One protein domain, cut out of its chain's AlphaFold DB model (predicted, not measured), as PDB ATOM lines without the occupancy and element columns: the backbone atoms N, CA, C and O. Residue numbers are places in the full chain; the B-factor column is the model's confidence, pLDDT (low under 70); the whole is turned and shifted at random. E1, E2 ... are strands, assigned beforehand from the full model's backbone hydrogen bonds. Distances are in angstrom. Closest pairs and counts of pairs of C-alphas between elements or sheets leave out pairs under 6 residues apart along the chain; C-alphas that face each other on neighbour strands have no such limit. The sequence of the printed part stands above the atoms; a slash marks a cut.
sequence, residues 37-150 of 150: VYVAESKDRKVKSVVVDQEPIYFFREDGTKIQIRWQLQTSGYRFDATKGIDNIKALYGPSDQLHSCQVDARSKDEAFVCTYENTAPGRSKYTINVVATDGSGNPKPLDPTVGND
ATOM      1  N   VAL A  37     -15.095   2.723  30.489       90.69
ATOM      2  CA  VAL A  37     -15.691   3.924  31.058       90.69
ATOM      3  C   VAL A  37     -16.140   4.822  29.915       90.69
ATOM      4  O   VAL A  37     -15.422   5.006  28.935       90.69
ATOM      5  N   TYR A  38     -17.320   5.402  30.047       92.44
ATOM      6  CA  TYR A  38     -17.911   6.323  29.089       92.44
ATOM      7  C   TYR A  38     -18.347   7.592  29.814       92.44
ATOM      8  O   TYR A  38     -18.642   7.572  31.010       92.44
ATOM      9  N   VAL A  39     -18.445   8.692  29.076       93.31
ATOM     10  CA  VAL A  39     -19.155   9.890  29.518       93.31
ATOM     11  C   VAL A  39     -20.443   9.990  28.717       93.31
ATOM     12  O   VAL A  39     -20.423  10.115  27.493       93.31
ATOM     13  N   ALA A  40     -21.572   9.906  29.415       92.94
ATOM     14  CA  ALA A  40     -22.886  10.134  28.840       92.94
ATOM     15  C   ALA A  40     -23.277  11.600  29.031       92.94
ATOM     16  O   ALA A  40     -23.216  12.128  30.145       92.94
ATOM     17  N   GLU A  41     -23.712  12.241  27.949       92.06
ATOM     18  CA  GLU A  41     -24.180  13.625  27.960       92.06
ATOM     19  C   GLU A  41     -25.681  13.697  27.674       92.06
ATOM     20  O   GLU A  41     -26.215  12.964  26.835       92.06
ATOM     21  N   SER A  42     -26.379  14.609  28.350       89.38
ATOM     22  CA  SER A  42     -27.744  14.975  27.982       89.38
ATOM     23  C   SER A  42     -27.775  15.658  26.611       89.38
ATOM     24  O   SER A  42     -26.790  16.230  26.150       89.38
ATOM     25  N   LYS A  43     -28.943  15.660  25.953       87.12
ATOM     26  CA  LYS A  43     -29.114  16.283  24.625       87.12
ATOM     27  C   LYS A  43     -28.720  17.765  24.586       87.12
ATOM     28  O   LYS A  43     -28.257  18.243  23.557       87.12
ATOM     29  N   ASP A  44     -28.910  18.481  25.690       88.06
ATOM     30  CA  ASP A  44     -28.547  19.893  25.848       88.06
ATOM     31  C   ASP A  44     -27.104  20.106  26.343       88.06
ATOM     32  O   ASP A  44     -26.705  21.248  26.568       88.06
ATOM     33  N   ARG A  45     -26.327  19.024  26.509       82.12
ATOM     34  CA  ARG A  45     -24.926  18.986  26.972       82.12
ATOM     35  C   ARG A  45     -24.676  19.601  28.352       82.12
ATOM     36  O   ARG A  45     -23.529  19.841  28.724       82.12
ATOM     37  N   LYS A  46     -25.734  19.859  29.125       85.19
ATOM     38  CA  LYS A  46     -25.627  20.453  30.467       85.19
ATOM     39  C   LYS A  46     -25.356  19.421  31.548       85.19
ATOM     40  O   LYS A  46     -24.752  19.750  32.564       85.19
ATOM     41  N   VAL A  47     -25.819  18.191  31.348       88.12
ATOM     42  CA  VAL A  47     -25.633  17.094  32.295       88.12
ATOM     43  C   VAL A  47     -24.667  16.098  31.686       88.12
ATOM     44  O   VAL A  47     -24.875  15.616  30.575       88.12
ATOM     45  N   LYS A  48     -23.617  15.793  32.440       93.25
ATOM     46  CA  LYS A  48     -22.565  14.856  32.069       93.25
ATOM     47  C   LYS A  48     -22.388  13.871  33.216       93.25
ATOM     48  O   LYS A  48     -22.254  14.304  34.362       93.25
ATOM     49  N   SER A  49     -22.361  12.580  32.919       93.19
ATOM     50  CA  SER A  49     -22.202  11.528  33.927       93.19
ATOM     51  C   SER A  49     -21.226  10.468  33.447       93.19
ATOM     52  O   SER A  49     -21.247  10.088  32.276       93.19
ATOM     53  N   VAL A  50     -20.400   9.970  34.363       92.62
ATOM     54  CA  VAL A  50     -19.582   8.781  34.118       92.62
ATOM     55  C   VAL A  50     -20.483   7.541  34.095       92.62
ATOM     56  O   VAL A  50     -21.389   7.406  34.917       92.62
ATOM     57  N   VAL A  51     -20.238   6.643  33.146       91.44
ATOM     58  CA  VAL A  51     -20.903   5.341  33.001       91.44
ATOM     59  C   VAL A  51     -19.829   4.271  32.867       91.44
ATOM     60  O   VAL A  51     -18.832   4.475  32.180       91.44
ATOM     61  N   VAL A  52     -20.034   3.127  33.503       89.44
ATOM     62  CA  VAL A  52     -19.143   1.967  33.438       89.44
ATOM     63  C   VAL A  52     -19.887   0.837  32.742       89.44
ATOM     64  O   VAL A  52     -21.016   0.530  33.132       89.44
ATOM     65  N   ASP A  53     -19.292   0.221  31.718       81.69
ATOM     66  CA  ASP A  53     -19.779  -1.097  31.319       81.69
ATOM     67  C   ASP A  53     -19.362  -2.127  32.372       81.69
ATOM     68  O   ASP A  53     -18.290  -2.038  32.963       81.69
ATOM     69  N   GLN A  54     -20.217  -3.127  32.599       76.00
ATOM     70  CA  GLN A  54     -19.941  -4.248  33.510       76.00
ATOM     71  C   GLN A  54     -20.066  -3.941  35.016       76.00
ATOM     72  O   GLN A  54     -19.260  -4.409  35.813       76.00
ATOM     73  N   GLU A  55     -21.104  -3.218  35.443       79.62
ATOM     74  CA  GLU A  55     -21.390  -3.043  36.874       79.62
ATOM     75  C   GLU A  55     -22.429  -4.066  37.405       79.62
ATOM     76  O   GLU A  55     -23.514  -4.173  36.827       79.62
ATOM     77  N   PRO A  56     -22.165  -4.788  38.517       82.56
ATOM     78  CA  PRO A  56     -20.907  -4.836  39.266       82.56
ATOM     79  C   PRO A  56     -19.827  -5.652  38.549       82.56
ATOM     80  O   PRO A  56     -20.127  -6.653  37.895       82.56
ATOM     81  N   ILE A  57     -18.562  -5.292  38.767       87.50
ATOM     82  CA  ILE A  57     -17.447  -6.146  38.347       87.50
ATOM     83  C   ILE A  57     -17.305  -7.275  39.356       87.50
ATOM     84  O   ILE A  57     -17.132  -7.029  40.551       87.50
ATOM     85  N   TYR A  58     -17.359  -8.509  38.865       86.25
ATOM     86  CA  TYR A  58     -17.339  -9.690  39.714       86.25
ATOM     87  C   TYR A  58     -16.201 -10.644  39.361       86.25
ATOM     88  O   TYR A  58     -16.049 -11.057  38.205       86.25
ATOM     89  N   PHE A  59     -15.426 -11.033  40.370       85.06
ATOM     90  CA  PHE A  59     -14.373 -12.038  40.264       85.06
ATOM     91  C   PHE A  59     -14.723 -13.232  41.146       85.06
ATOM     92  O   PHE A  59     -14.841 -13.089  42.352       85.06
ATOM     93  N   PHE A  60     -14.865 -14.421  40.562       80.38
ATOM     94  CA  PHE A  60     -15.008 -15.641  41.359       80.38
ATOM     95  C   PHE A  60     -13.674 -16.000  42.010       80.38
ATOM     96  O   PHE A  60     -12.611 -15.819  41.398       80.38
ATOM     97  N   ARG A  61     -13.709 -16.480  43.253       75.06
ATOM     98  CA  ARG A  61     -12.507 -16.889  43.976       75.06
ATOM     99  C   ARG A  61     -12.007 -18.240  43.471       75.06
ATOM    100  O   ARG A  61     -12.588 -19.275  43.775       75.06
ATOM    101  N   GLU A  62     -10.902 -18.227  42.733       63.78
ATOM    102  CA  GLU A  62     -10.290 -19.463  42.223       63.78
ATOM    103  C   GLU A  62      -8.998 -19.828  42.978       63.78
ATOM    104  O   GLU A  62      -8.782 -21.006  43.253       63.78
ATOM    105  N   ASP A  63      -8.171 -18.852  43.389       68.31
ATOM    106  CA  ASP A  63      -6.820 -19.147  43.912       68.31
ATOM    107  C   ASP A  63      -6.149 -18.055  44.782       68.31
ATOM    108  O   ASP A  63      -4.971 -18.176  45.119       68.31
ATOM    109  N   GLY A  64      -6.849 -16.984  45.172       72.12
ATOM    110  CA  GLY A  64      -6.233 -15.898  45.954       72.12
ATOM    111  C   GLY A  64      -5.313 -14.977  45.145       72.12
ATOM    112  O   GLY A  64      -4.535 -14.220  45.730       72.12
ATOM    113  N   THR A  65      -5.363 -15.036  43.811       81.19
ATOM    114  CA  THR A  65      -4.496 -14.221  42.954       81.19
ATOM    115  C   THR A  65      -4.784 -12.727  43.020       81.19
ATOM    116  O   THR A  65      -5.896 -12.261  43.284       81.19
ATOM    117  N   LYS A  66      -3.734 -11.960  42.707       87.25
ATOM    118  CA  LYS A  66      -3.840 -10.540  42.389       87.25
ATOM    119  C   LYS A  66      -4.292 -10.383  40.944       87.25
ATOM    120  O   LYS A  66      -3.650 -10.885  40.021       87.25
ATOM    121  N   ILE A  67      -5.371  -9.645  40.747       88.06
ATOM    122  CA  ILE A  67      -5.975  -9.379  39.449       88.06
ATOM    123  C   ILE A  67      -5.690  -7.927  39.086       88.06
ATOM    124  O   ILE A  67      -5.986  -7.016  39.851       88.06
ATOM    125  N   GLN A  68      -5.110  -7.702  37.910       89.00
ATOM    126  CA  GLN A  68      -4.987  -6.356  37.356       89.00
ATOM    127  C   GLN A  68      -6.287  -6.001  36.637       89.00
ATOM    128  O   GLN A  68      -6.683  -6.694  35.697       89.00
ATOM    129  N   ILE A  69      -6.942  -4.936  37.092       89.00
ATOM    130  CA  ILE A  69      -8.124  -4.358  36.452       89.00
ATOM    131  C   ILE A  69      -7.672  -3.113  35.698       89.00
ATOM    132  O   ILE A  69      -7.114  -2.196  36.301       89.00
ATOM    133  N   ARG A  70      -7.916  -3.077  34.389       89.69
ATOM    134  CA  ARG A  70      -7.563  -1.967  33.503       89.69
ATOM    135  C   ARG A  70      -8.819  -1.232  33.046       89.69
ATOM    136  O   ARG A  70      -9.510  -1.665  32.132       89.69
ATOM    137  N   TRP A  71      -9.068  -0.084  33.652       88.81
ATOM    138  CA  TRP A  71     -10.144   0.832  33.301       88.81
ATOM    139  C   TRP A  71      -9.789   1.641  32.066       88.81
ATOM    140  O   TRP A  71      -8.802   2.375  32.081       88.81
ATOM    141  N   GLN A  72     -10.593   1.530  31.012       88.50
ATOM    142  CA  GLN A  72     -10.343   2.226  29.751       88.50
ATOM    143  C   GLN A  72     -11.432   3.249  29.455       88.50
ATOM    144  O   GLN A  72     -12.590   2.881  29.254       88.50
ATOM    145  N   LEU A  73     -11.070   4.525  29.356       88.75
ATOM    146  CA  LEU A  73     -12.004   5.568  28.951       88.75
ATOM    147  C   LEU A  73     -12.202   5.548  27.429       88.75
ATOM    148  O   LEU A  73     -11.248   5.640  26.668       88.75
ATOM    149  N   GLN A  74     -13.451   5.428  26.983       90.69
ATOM    150  CA  GLN A  74     -13.803   5.294  25.563       90.69
ATOM    151  C   GLN A  74     -14.273   6.609  24.931       90.69
ATOM    152  O   GLN A  74     -14.424   6.697  23.714       90.69
ATOM    153  N   THR A  75     -14.577   7.626  25.740       90.69
ATOM    154  CA  THR A  75     -15.137   8.892  25.252       90.69
ATOM    155  C   THR A  75     -14.030   9.908  25.006       90.69
ATOM    156  O   THR A  75     -13.379  10.363  25.942       90.69
ATOM    157  N   SER A  76     -13.831  10.288  23.742       89.69
ATOM    158  CA  SER A  76     -12.862  11.313  23.339       89.69
ATOM    159  C   SER A  76     -13.162  12.676  23.971       89.69
ATOM    160  O   SER A  76     -14.327  13.021  24.155       89.69
ATOM    161  N   GLY A  77     -12.126  13.481  24.219       90.62
ATOM    162  CA  GLY A  77     -12.265  14.797  24.864       90.62
ATOM    163  C   GLY A  77     -12.342  14.726  26.392       90.62
ATOM    164  O   GLY A  77     -12.514  15.742  27.066       90.62
ATOM    165  N   TYR A  78     -12.181  13.525  26.941       91.06
ATOM    166  CA  TYR A  78     -12.131  13.261  28.364       91.06
ATOM    167  C   TYR A  78     -10.897  12.428  28.691       91.06
ATOM    168  O   TYR A  78     -10.377  11.702  27.845       91.06
ATOM    169  N   ARG A  79     -10.455  12.532  29.940       90.31
ATOM    170  CA  ARG A  79      -9.401  11.704  30.526       90.31
ATOM    171  C   ARG A  79      -9.699  11.427  31.981       90.31
ATOM    172  O   ARG A  79     -10.429  12.191  32.616       90.31
ATOM    173  N   PHE A  80      -9.112  10.380  32.542       90.12
ATOM    174  CA  PHE A  80      -9.185  10.226  33.985       90.12
ATOM    175  C   PHE A  80      -8.433  11.360  34.694       90.12
ATOM    176  O   PHE A  80      -7.422  11.870  34.205       90.12
ATOM    177  N   ASP A  81      -8.937  11.763  35.858       88.81
ATOM    178  CA  ASP A  81      -8.244  12.731  36.704       88.81
ATOM    179  C   ASP A  81      -6.901  12.131  37.162       88.81
ATOM    180  O   ASP A  81      -6.870  11.098  37.823       88.81
ATOM    181  N   ALA A  82      -5.775  12.760  36.815       82.38
ATOM    182  CA  ALA A  82      -4.449  12.225  37.132       82.38
ATOM    183  C   ALA A  82      -4.110  12.253  38.634       82.38
ATOM    184  O   ALA A  82      -3.186  11.567  39.064       82.38
ATOM    185  N   THR A  83      -4.826  13.052  39.429       83.19
ATOM    186  CA  THR A  83      -4.644  13.150  40.883       83.19
ATOM    187  C   THR A  83      -5.629  12.262  41.633       83.19
ATOM    188  O   THR A  83      -5.242  11.626  42.610       83.19
ATOM    189  N   LYS A  84      -6.896  12.226  41.200       82.69
ATOM    190  CA  LYS A  84      -7.971  11.510  41.911       82.69
ATOM    191  C   LYS A  84      -8.421  10.227  41.246       82.69
ATOM    192  O   LYS A  84      -8.752   9.291  41.954       82.69
ATOM    193  N   GLY A  85      -8.446  10.184  39.918       79.75
ATOM    194  CA  GLY A  85      -8.631   8.976  39.126       79.75
ATOM    195  C   GLY A  85      -9.677   8.005  39.637       79.75
ATOM    196  O   GLY A  85     -10.866   8.189  39.409       79.75
ATOM    197  N   ILE A  86      -9.205   6.987  40.355       83.94
ATOM    198  CA  ILE A  86     -10.033   6.150  41.216       83.94
ATOM    199  C   ILE A  86      -9.678   6.430  42.677       83.94
ATOM    200  O   ILE A  86      -8.549   6.171  43.100       83.94
ATOM    201  N   ASP A  87     -10.648   6.916  43.450       86.88
ATOM    202  CA  ASP A  87     -10.486   7.227  44.871       86.88
ATOM    203  C   ASP A  87     -11.671   6.726  45.714       86.88
ATOM    204  O   ASP A  87     -12.498   5.931  45.262       86.88
ATOM    205  N   ASN A  88     -11.715   7.130  46.989       86.62
ATOM    206  CA  ASN A  88     -12.807   6.820  47.920       86.62
ATOM    207  C   ASN A  88     -13.158   5.324  48.027       86.62
ATOM    208  O   ASN A  88     -14.317   4.972  48.265       86.62
ATOM    209  N   ILE A  89     -12.153   4.454  47.893       86.81
ATOM    210  CA  ILE A  89     -12.315   3.004  48.001       86.81
ATOM    211  C   ILE A  89     -12.836   2.662  49.400       86.81
ATOM    212  O   ILE A  89     -12.227   3.015  50.412       86.81
ATOM    213  N   LYS A  90     -13.996   2.006  49.462       87.94
ATOM    214  CA  LYS A  90     -14.693   1.643  50.699       87.94
ATOM    215  C   LYS A  90     -15.255   0.234  50.577       87.94
ATOM    216  O   LYS A  90     -16.007  -0.040  49.642       87.94
ATOM    217  N   ALA A  91     -14.975  -0.620  51.559       86.75
ATOM    218  CA  ALA A  91     -15.706  -1.875  51.708       86.75
ATOM    219  C   ALA A  91     -17.196  -1.595  51.949       86.75
ATOM    220  O   ALA A  91     -17.564  -0.731  52.748       86.75
ATOM    221  N   LEU A  92     -18.044  -2.350  51.261       88.06
ATOM    222  CA  LEU A  92     -19.455  -2.526  51.593       88.06
ATOM    223  C   LEU A  92     -19.617  -3.692  52.577       88.06
ATOM    224  O   LEU A  92     -20.396  -3.588  53.520       88.06
ATOM    225  N   TYR A  93     -18.858  -4.771  52.373       89.62
ATOM    226  CA  TYR A  93     -18.626  -5.863  53.322       89.62
ATOM    227  C   TYR A  93     -17.335  -6.607  52.941       89.62
ATOM    228  O   TYR A  93     -16.842  -6.459  51.822       89.62
ATOM    229  N   GLY A  94     -16.817  -7.436  53.849       84.69
ATOM    230  CA  GLY A  94     -15.547  -8.138  53.643       84.69
ATOM    231  C   GLY A  94     -14.331  -7.225  53.858       84.69
ATOM    232  O   GLY A  94     -14.474  -6.140  54.433       84.69
ATOM    233  N   PRO A  95     -13.125  -7.660  53.454       80.62
ATOM    234  CA  PRO A  95     -11.900  -6.898  53.682       80.62
ATOM    235  C   PRO A  95     -11.843  -5.631  52.816       80.62
ATOM    236  O   PRO A  95     -12.153  -5.648  51.626       80.62
ATOM    237  N   SER A  96     -11.437  -4.507  53.412       72.69
ATOM    238  CA  SER A  96     -11.390  -3.196  52.744       72.69
ATOM    239  C   SER A  96     -10.165  -2.964  51.869       72.69
ATOM    240  O   SER A  96     -10.123  -1.990  51.122       72.69
ATOM    241  N   ASP A  97      -9.167  -3.826  51.982       73.31
ATOM    242  CA  ASP A  97      -7.864  -3.736  51.331       73.31
ATOM    243  C   ASP A  97      -7.793  -4.487  49.997       73.31
ATOM    244  O   ASP A  97      -6.761  -4.466  49.337       73.31
ATOM    245  N   GLN A  98      -8.893  -5.092  49.546       79.88
ATOM    246  CA  GLN A  98      -8.884  -5.903  48.330       79.88
ATOM    247  C   GLN A  98      -8.784  -5.109  47.038       79.88
ATOM    248  O   GLN A  98      -8.395  -5.688  46.042       79.88
ATOM    249  N   LEU A  99      -9.115  -3.818  47.000       83.50
ATOM    250  CA  LEU A  99      -8.879  -2.978  45.822       83.50
ATOM    251  C   LEU A  99      -7.892  -1.876  46.194       83.50
ATOM    252  O   LEU A  99      -8.196  -1.034  47.036       83.50
ATOM    253  N   HIS A 100      -6.721  -1.858  45.563       80.12
ATOM    254  CA  HIS A 100      -5.682  -0.878  45.866       80.12
ATOM    255  C   HIS A 100      -4.801  -0.555  44.649       80.12
ATOM    256  O   HIS A 100      -4.941  -1.119  43.561       80.12
ATOM    257  N   SER A 101      -3.871   0.388  44.833       74.38
ATOM    258  CA  SER A 101      -2.857   0.764  43.834       74.38
ATOM    259  C   SER A 101      -3.424   1.235  42.488       74.38
ATOM    260  O   SER A 101      -2.819   0.980  41.452       74.38
ATOM    261  N   CYS A 102      -4.559   1.935  42.490       80.88
ATOM    262  CA  CYS A 102      -5.127   2.527  41.281       80.88
ATOM    263  C   CYS A 102      -4.273   3.707  40.801       80.88
ATOM    264  O   CYS A 102      -4.213   4.735  41.473       80.88
ATOM    265  N   GLN A 103      -3.595   3.560  39.664       80.44
ATOM    266  CA  GLN A 103      -2.731   4.593  39.076       80.44
ATOM    267  C   GLN A 103      -3.020   4.764  37.582       80.44
ATOM    268  O   GLN A 103      -3.414   3.803  36.916       80.44
ATOM    269  N   VAL A 104      -2.795   5.970  37.047       74.94
ATOM    270  CA  VAL A 104      -2.816   6.188  35.595       74.94
ATOM    271  C   VAL A 104      -1.633   5.445  34.982       74.94
ATOM    272  O   VAL A 104      -0.476   5.722  35.305       74.94
ATOM    273  N   ASP A 105      -1.909   4.542  34.052       76.94
ATOM    274  CA  ASP A 105      -0.899   3.992  33.163       76.94
ATOM    275  C   ASP A 105      -0.567   5.027  32.083       76.94
ATOM    276  O   ASP A 105      -1.144   5.041  30.994       76.94
ATOM    277  N   ALA A 106       0.401   5.893  32.394       62.31
ATOM    278  CA  ALA A 106       0.916   6.914  31.483       62.31
ATOM    279  C   ALA A 106       1.595   6.336  30.221       62.31
ATOM    280  O   ALA A 106       1.965   7.091  29.325       62.31
ATOM    281  N   ARG A 107       1.793   5.009  30.137       65.31
ATOM    282  CA  ARG A 107       2.328   4.328  28.943       65.31
ATOM    283  C   ARG A 107       1.221   3.838  28.005       65.31
ATOM    284  O   ARG A 107       1.517   3.404  26.892       65.31
ATOM    285  N   SER A 108      -0.040   3.901  28.431       66.62
ATOM    286  CA  SER A 108      -1.200   3.564  27.610       66.62
ATOM    287  C   SER A 108      -1.532   4.704  26.651       66.62
ATOM    288  O   SER A 108      -1.783   5.822  27.092       66.62
ATOM    289  N   LYS A 109      -1.630   4.408  25.346       60.62
ATOM    290  CA  LYS A 109      -2.161   5.359  24.348       60.62
ATOM    291  C   LYS A 109      -3.602   5.788  24.650       60.62
ATOM    292  O   LYS A 109      -3.990   6.884  24.276       60.62
ATOM    293  N   ASP A 110      -4.340   4.934  25.355       60.59
ATOM    294  CA  ASP A 110      -5.755   5.129  25.679       60.59
ATOM    295  C   ASP A 110      -5.978   5.657  27.108       60.59
ATOM    296  O   ASP A 110      -7.089   5.548  27.607       60.59
ATOM    297  N   GLU A 111      -4.920   6.133  27.794       66.88
ATOM    298  CA  GLU A 111      -4.938   6.596  29.199       66.88
ATOM    299  C   GLU A 111      -5.801   5.706  30.113       66.88
ATOM    300  O   GLU A 111      -6.963   5.988  30.402       66.88
ATOM    301  N   ALA A 112      -5.231   4.592  30.574       78.75
ATOM    302  CA  ALA A 112      -5.953   3.639  31.411       78.75
ATOM    303  C   ALA A 112      -5.670   3.870  32.898       78.75
ATOM    304  O   ALA A 112      -4.547   4.212  33.263       78.75
ATOM    305  N   PHE A 113      -6.646   3.602  33.765       84.81
ATOM    306  CA  PHE A 113      -6.368   3.377  35.186       84.81
ATOM    307  C   PHE A 113      -6.137   1.894  35.432       84.81
ATOM    308  O   PHE A 113      -6.962   1.064  35.057       84.81
ATOM    309  N   VAL A 114      -5.031   1.554  36.082       87.94
ATOM    310  CA  VAL A 114      -4.714   0.175  36.448       87.94
ATOM    311  C   VAL A 114      -4.803   0.046  37.959       87.94
ATOM    312  O   VAL A 114      -4.095   0.744  38.678       87.94
ATOM    313  N   CYS A 115      -5.690  -0.829  38.427       87.38
ATOM    314  CA  CYS A 115      -5.857  -1.165  39.837       87.38
ATOM    315  C   CYS A 115      -5.451  -2.618  40.081       87.38
ATOM    316  O   CYS A 115      -5.691  -3.492  39.245       87.38
ATOM    317  N   THR A 116      -4.903  -2.886  41.262       88.69
ATOM    318  CA  THR A 116      -4.684  -4.251  41.742       88.69
ATOM    319  C   THR A 116      -5.851  -4.656  42.632       88.69
ATOM    320  O   THR A 116      -6.183  -3.941  43.577       88.69
ATOM    321  N   TYR A 117      -6.472  -5.790  42.318       88.06
ATOM    322  CA  TYR A 117      -7.505  -6.409  43.134       88.06
ATOM    323  C   TYR A 117      -6.999  -7.720  43.747       88.06
ATOM    324  O   TYR A 117      -6.583  -8.617  43.016       88.06
ATOM    325  N   GLU A 118      -7.009  -7.845  45.070       87.38
ATOM    326  CA  GLU A 118      -6.606  -9.046  45.803       87.38
ATOM    327  C   GLU A 118      -7.829  -9.917  46.113       87.38
ATOM    328  O   GLU A 118      -8.631  -9.614  46.995       87.38
ATOM    329  N   ASN A 119      -7.971 -11.032  45.393       83.56
ATOM    330  CA  ASN A 119      -9.123 -11.933  45.487       83.56
ATOM    331  C   ASN A 119      -8.977 -12.952  46.641       83.56
ATOM    332  O   ASN A 119      -9.061 -14.163  46.437       83.56
ATOM    333  N   THR A 120      -8.675 -12.482  47.854       83.44
ATOM    334  CA  THR A 120      -8.241 -13.333  48.984       83.44
ATOM    335  C   THR A 120      -9.390 -13.883  49.839       83.44
ATOM    336  O   THR A 120      -9.300 -14.996  50.362       83.44
ATOM    337  N   ALA A 121     -10.496 -13.147  49.960       85.69
ATOM    338  CA  ALA A 121     -11.677 -13.516  50.751       85.69
ATOM    339  C   ALA A 121     -12.956 -12.898  50.161       85.69
ATOM    340  O   ALA A 121     -12.837 -11.862  49.523       85.69
ATOM    341  N   PRO A 122     -14.159 -13.451  50.377       87.31
ATOM    342  CA  PRO A 122     -15.394 -12.846  49.875       87.31
ATOM    343  C   PRO A 122     -15.600 -11.414  50.380       87.31
ATOM    344  O   PRO A 122     -15.379 -11.114  51.561       87.31
ATOM    345  N   GLY A 123     -16.053 -10.532  49.499       87.44
ATOM    346  CA  GLY A 123     -16.115  -9.108  49.775       87.44
ATOM    347  C   GLY A 123     -16.692  -8.298  48.624       87.44
ATOM    348  O   GLY A 123     -16.792  -8.737  47.478       87.44
ATOM    349  N   ARG A 124     -17.089  -7.067  48.935       89.31
ATOM    350  CA  ARG A 124     -17.503  -6.094  47.926       89.31
ATOM    351  C   ARG A 124     -17.061  -4.711  48.344       89.31
ATOM    352  O   ARG A 124     -17.309  -4.296  49.473       89.31
ATOM    353  N   SER A 125     -16.496  -3.976  47.405       88.12
ATOM    354  CA  SER A 125     -16.025  -2.610  47.588       88.12
ATOM    355  C   SER A 125     -16.679  -1.683  46.576       88.12
ATOM    356  O   SER A 125     -16.969  -2.070  45.442       88.12
ATOM    357  N   LYS A 126     -16.902  -0.440  46.990       90.19
ATOM    358  CA  LYS A 126     -17.219   0.680  46.105       90.19
ATOM    359  C   LYS A 126     -16.017   1.609  46.000       90.19
ATOM    360  O   LYS A 126     -15.223   1.691  46.934       90.19
ATOM    361  N   TYR A 127     -15.898   2.313  44.892       88.06
ATOM    362  CA  TYR A 127     -14.863   3.317  44.646       88.06
ATOM    363  C   TYR A 127     -15.436   4.365  43.707       88.06
ATOM    364  O   TYR A 127     -16.406   4.083  43.017       88.06
ATOM    365  N   THR A 128     -14.855   5.556  43.679       91.31
ATOM    366  CA  THR A 128     -15.327   6.657  42.839       91.31
ATOM    367  C   THR A 128     -14.424   6.791  41.619       91.31
ATOM    368  O   THR A 128     -13.207   6.878  41.765       91.31
ATOM    369  N   ILE A 129     -15.004   6.832  40.418       90.56
ATOM    370  CA  ILE A 129     -14.289   7.144  39.174       90.56
ATOM    371  C   ILE A 129     -14.432   8.636  38.866       90.56
ATOM    372  O   ILE A 129     -15.537   9.149  38.669       90.56
ATOM    373  N   ASN A 130     -13.293   9.311  38.755       92.00
ATOM    374  CA  ASN A 130     -13.156  10.728  38.453       92.00
ATOM    375  C   ASN A 130     -12.587  10.909  37.039       92.00
ATOM    376  O   ASN A 130     -11.483  10.465  36.717       92.00
ATOM    377  N   VAL A 131     -13.347  11.605  36.198       91.62
ATOM    378  CA  VAL A 131     -12.993  11.941  34.816       91.62
ATOM    379  C   VAL A 131     -13.071  13.456  34.659       91.62
ATOM    380  O   VAL A 131     -13.945  14.099  35.240       91.62
ATOM    381  N   VAL A 132     -12.164  14.029  33.874       92.38
ATOM    382  CA  VAL A 132     -12.109  15.464  33.579       92.38
ATOM    383  C   VAL A 132     -12.191  15.712  32.078       92.38
ATOM    384  O   VAL A 132     -11.695  14.917  31.277       92.38
ATOM    385  N   ALA A 133     -12.823  16.820  31.697       92.69
ATOM    386  CA  ALA A 133     -12.851  17.262  30.305       92.69
ATOM    387  C   ALA A 133     -11.489  17.856  29.919       92.69
ATOM    388  O   ALA A 133     -10.917  18.650  30.669       92.69
ATOM    389  N   THR A 134     -10.960  17.499  28.748       90.69
ATOM    390  CA  THR A 134      -9.658  18.008  28.280       90.69
ATOM    391  C   THR A 134      -9.743  19.425  27.719       90.69
ATOM    392  O   THR A 134      -8.739  20.126  27.672       90.69
ATOM    393  N   ASP A 135     -10.933  19.846  27.292       89.69
ATOM    394  CA  ASP A 135     -11.213  21.152  26.684       89.69
ATOM    395  C   ASP A 135     -11.735  22.199  27.686       89.69
ATOM    396  O   ASP A 135     -12.049  23.324  27.306       89.69
ATOM    397  N   GLY A 136     -11.861  21.835  28.966       86.50
ATOM    398  CA  GLY A 136     -12.401  22.719  29.999       86.50
ATOM    399  C   GLY A 136     -13.921  22.911  29.946       86.50
ATOM    400  O   GLY A 136     -14.442  23.747  30.681       86.50
ATOM    401  N   SER A 137     -14.664  22.119  29.164       86.62
ATOM    402  CA  SER A 137     -16.133  22.201  29.047       86.62
ATOM    403  C   SER A 137     -16.912  21.788  30.312       86.62
ATOM    404  O   SER A 137     -18.140  21.678  30.288       86.62
ATOM    405  N   GLY A 138     -16.217  21.537  31.422       88.56
ATOM    406  CA  GLY A 138     -16.782  21.081  32.689       88.56
ATOM    407  C   GLY A 138     -16.743  19.562  32.844       88.56
ATOM    408  O   GLY A 138     -16.988  18.808  31.897       88.56
ATOM    409  N   ASN A 139     -16.433  19.125  34.065       92.69
ATOM    410  CA  ASN A 139     -16.217  17.719  34.394       92.69
ATOM    411  C   ASN A 139     -17.549  16.964  34.556       92.69
ATOM    412  O   ASN A 139     -18.501  17.529  35.106       92.69
ATOM    413  N   PRO A 140     -17.632  15.696  34.115       93.00
ATOM    414  CA  PRO A 140     -18.778  14.842  34.400       93.00
ATOM    415  C   PRO A 140     -18.944  14.596  35.900       93.00
ATOM    416  O   PRO A 140     -17.977  14.596  36.663       93.00
ATOM    417  N   LYS A 141     -20.185  14.335  36.321       92.62
ATOM    418  CA  LYS A 141     -20.461  13.851  37.671       92.62
ATOM    419  C   LYS A 141     -19.755  12.496  37.870       92.62
ATOM    420  O   LYS A 141     -19.959  11.609  37.034       92.62
ATOM    421  N   PRO A 142     -18.977  12.324  38.956       88.56
ATOM    422  CA  PRO A 142     -18.354  11.045  39.282       88.56
ATOM    423  C   PRO A 142     -19.383   9.924  39.469       88.56
ATOM    424  O   PRO A 142     -20.532  10.179  39.850       88.56
ATOM    425  N   LEU A 143     -18.951   8.690  39.222       88.69
ATOM    426  CA  LEU A 143     -19.723   7.467  39.460       88.69
ATOM    427  C   LEU A 143     -19.049   6.648  40.561       88.69
ATOM    428  O   LEU A 143     -17.822   6.587  40.587       88.69
ATOM    429  N   ASP A 144     -19.848   5.988  41.404       88.69
ATOM    430  CA  ASP A 144     -19.380   5.102  42.477       88.69
ATOM    431  C   ASP A 144     -19.630   3.614  42.140       88.69
ATOM    432  O   ASP A 144     -20.509   3.000  42.757       88.69
ATOM    433  N   PRO A 145     -18.935   3.017  41.152       85.62
ATOM    434  CA  PRO A 145     -19.145   1.618  40.800       85.62
ATOM    435  C   PRO A 145     -18.697   0.652  41.901       85.62
ATOM    436  O   PRO A 145     -18.004   1.000  42.865       85.62
ATOM    437  N   THR A 146     -19.070  -0.617  41.726       89.25
ATOM    438  CA  THR A 146     -18.739  -1.689  42.668       89.25
ATOM    439  C   THR A 146     -17.910  -2.806  42.039       89.25
ATOM    440  O   THR A 146     -18.128  -3.199  40.892       89.25
ATOM    441  N   VAL A 147     -16.967  -3.336  42.822       87.25
ATOM    442  CA  VAL A 147     -16.204  -4.559  42.537       87.25
ATOM    443  C   VAL A 147     -16.393  -5.538  43.687       87.25
ATOM    444  O   VAL A 147     -16.467  -5.116  44.842       87.25
ATOM    445  N   GLY A 148     -16.486  -6.829  43.407       85.62
ATOM    446  CA  GLY A 148     -16.577  -7.830  44.462       85.62
ATOM    447  C   GLY A 148     -16.209  -9.228  44.009       85.62
ATOM    448  O   GLY A 148     -15.948  -9.481  42.829       85.62
ATOM    449  N   ASN A 149     -16.203 -10.117  44.987       84.38
ATOM    450  CA  ASN A 149     -15.916 -11.527  44.835       84.38
ATOM    451  C   ASN A 149     -16.730 -12.383  45.811       84.38
ATOM    452  O   ASN A 149     -17.220 -11.910  46.843       84.38
ATOM    453  N   ASP A 150     -16.815 -13.660  45.457       74.44
ATOM    454  CA  ASP A 150     -17.391 -14.763  46.232       74.44
ATOM    455  C   ASP A 150     -16.584 -16.034  45.951       74.44
ATOM    456  O   ASP A 150     -16.149 -16.208  44.780       74.44
TER     457      ASP A 150
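AT A GLANCE: This is residues 37 to 150 of the 150 residues of an uncharacterized protein of Betaproteobacteria bacterium (UniProt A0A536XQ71). The domain is an elongated sandwich: a sheet of four strands, E3 E11 E9 E6, faces a strongly twisted sheet of three, E4 E8 E7. Two short two-stranded pieces, the hairpin E1 and E2 and the pair E5 and E10, extend it at one end, where E10 carries on the line of E9. The printed part has 114 residues with no named helix and eleven named strands, E1 to E11 in order along the chain; the class is all strand. The four-stranded sheet is mixed, the other three sheets antiparallel. The whole is compact, with a radius of gyration of the C-alphas of 14.6 A, and spans 46 by 28 by 20 A.

HOW THE PARTS SIT: E1, residues 37 to 41, and E2, residues 48 to 52, form an antiparallel hairpin at 150 degrees, with N 38 and O 51 within hydrogen-bond range at 2.8 A. E3, residues 57 to 59, is an edge strand parallel to E11, residues 146 to 149, at 14 degrees; N 57 and O 146 are 3.0 A apart. E4, residues 66 to 73, is antiparallel to E8, residues 112 to 118, with N 69 and O 115 2.9 A apart. The closest C-alphas of E1 and E4 are those of Val 37 and Leu 73, 4.6 A apart. E5, residues 78 to 80, is antiparallel to E10, residues 131 to 133, with N 132 and O 79 2.8 A apart. E6, residues 86 to 93, is an edge strand antiparallel to E9, residues 123 to 129, with N 92 and O 124 2.7 A apart. E7, residues 99 to 105, forms a hairpin with E8, with N 105 and O 112 2.8 A apart. E9 is also antiparallel to E11, with N 125 and O 147 2.8 A apart, and runs on into E10 across a break of 1 residue, at 13 degrees. In the sandwich, two sheets face to face, the facing parts are 10.9 A centre to centre, and the closest C-alphas of E6 and E7 are those of Ile 86 and Cys 102, 6.1 A apart.

IN THESE COORDINATES: E1 begins at C-alpha 37, (-15.691, 3.924, 31.058). From first to last C-alpha E4 measures 22.5 A, E9 19.5 A, E8 19.2 A, E6 19.1 A and E7 16.5 A. E4 ends at C-alpha 73, (-12.004, 5.568, 28.951), and E11 at C-alpha 149, (-15.916, -11.527, 44.835).

THE WHOLE: The two C-alphas farthest apart are those of Asp 44 and Asp 63, 48.2 A. The printed part has no cut and ends at Asp 150, the chain's last residue. The link E10 to E11, residues 134 to 145, is long. The mean pLDDT of the printed part is 84.8; residues 62 to 63 and 106 to 111 are under 70.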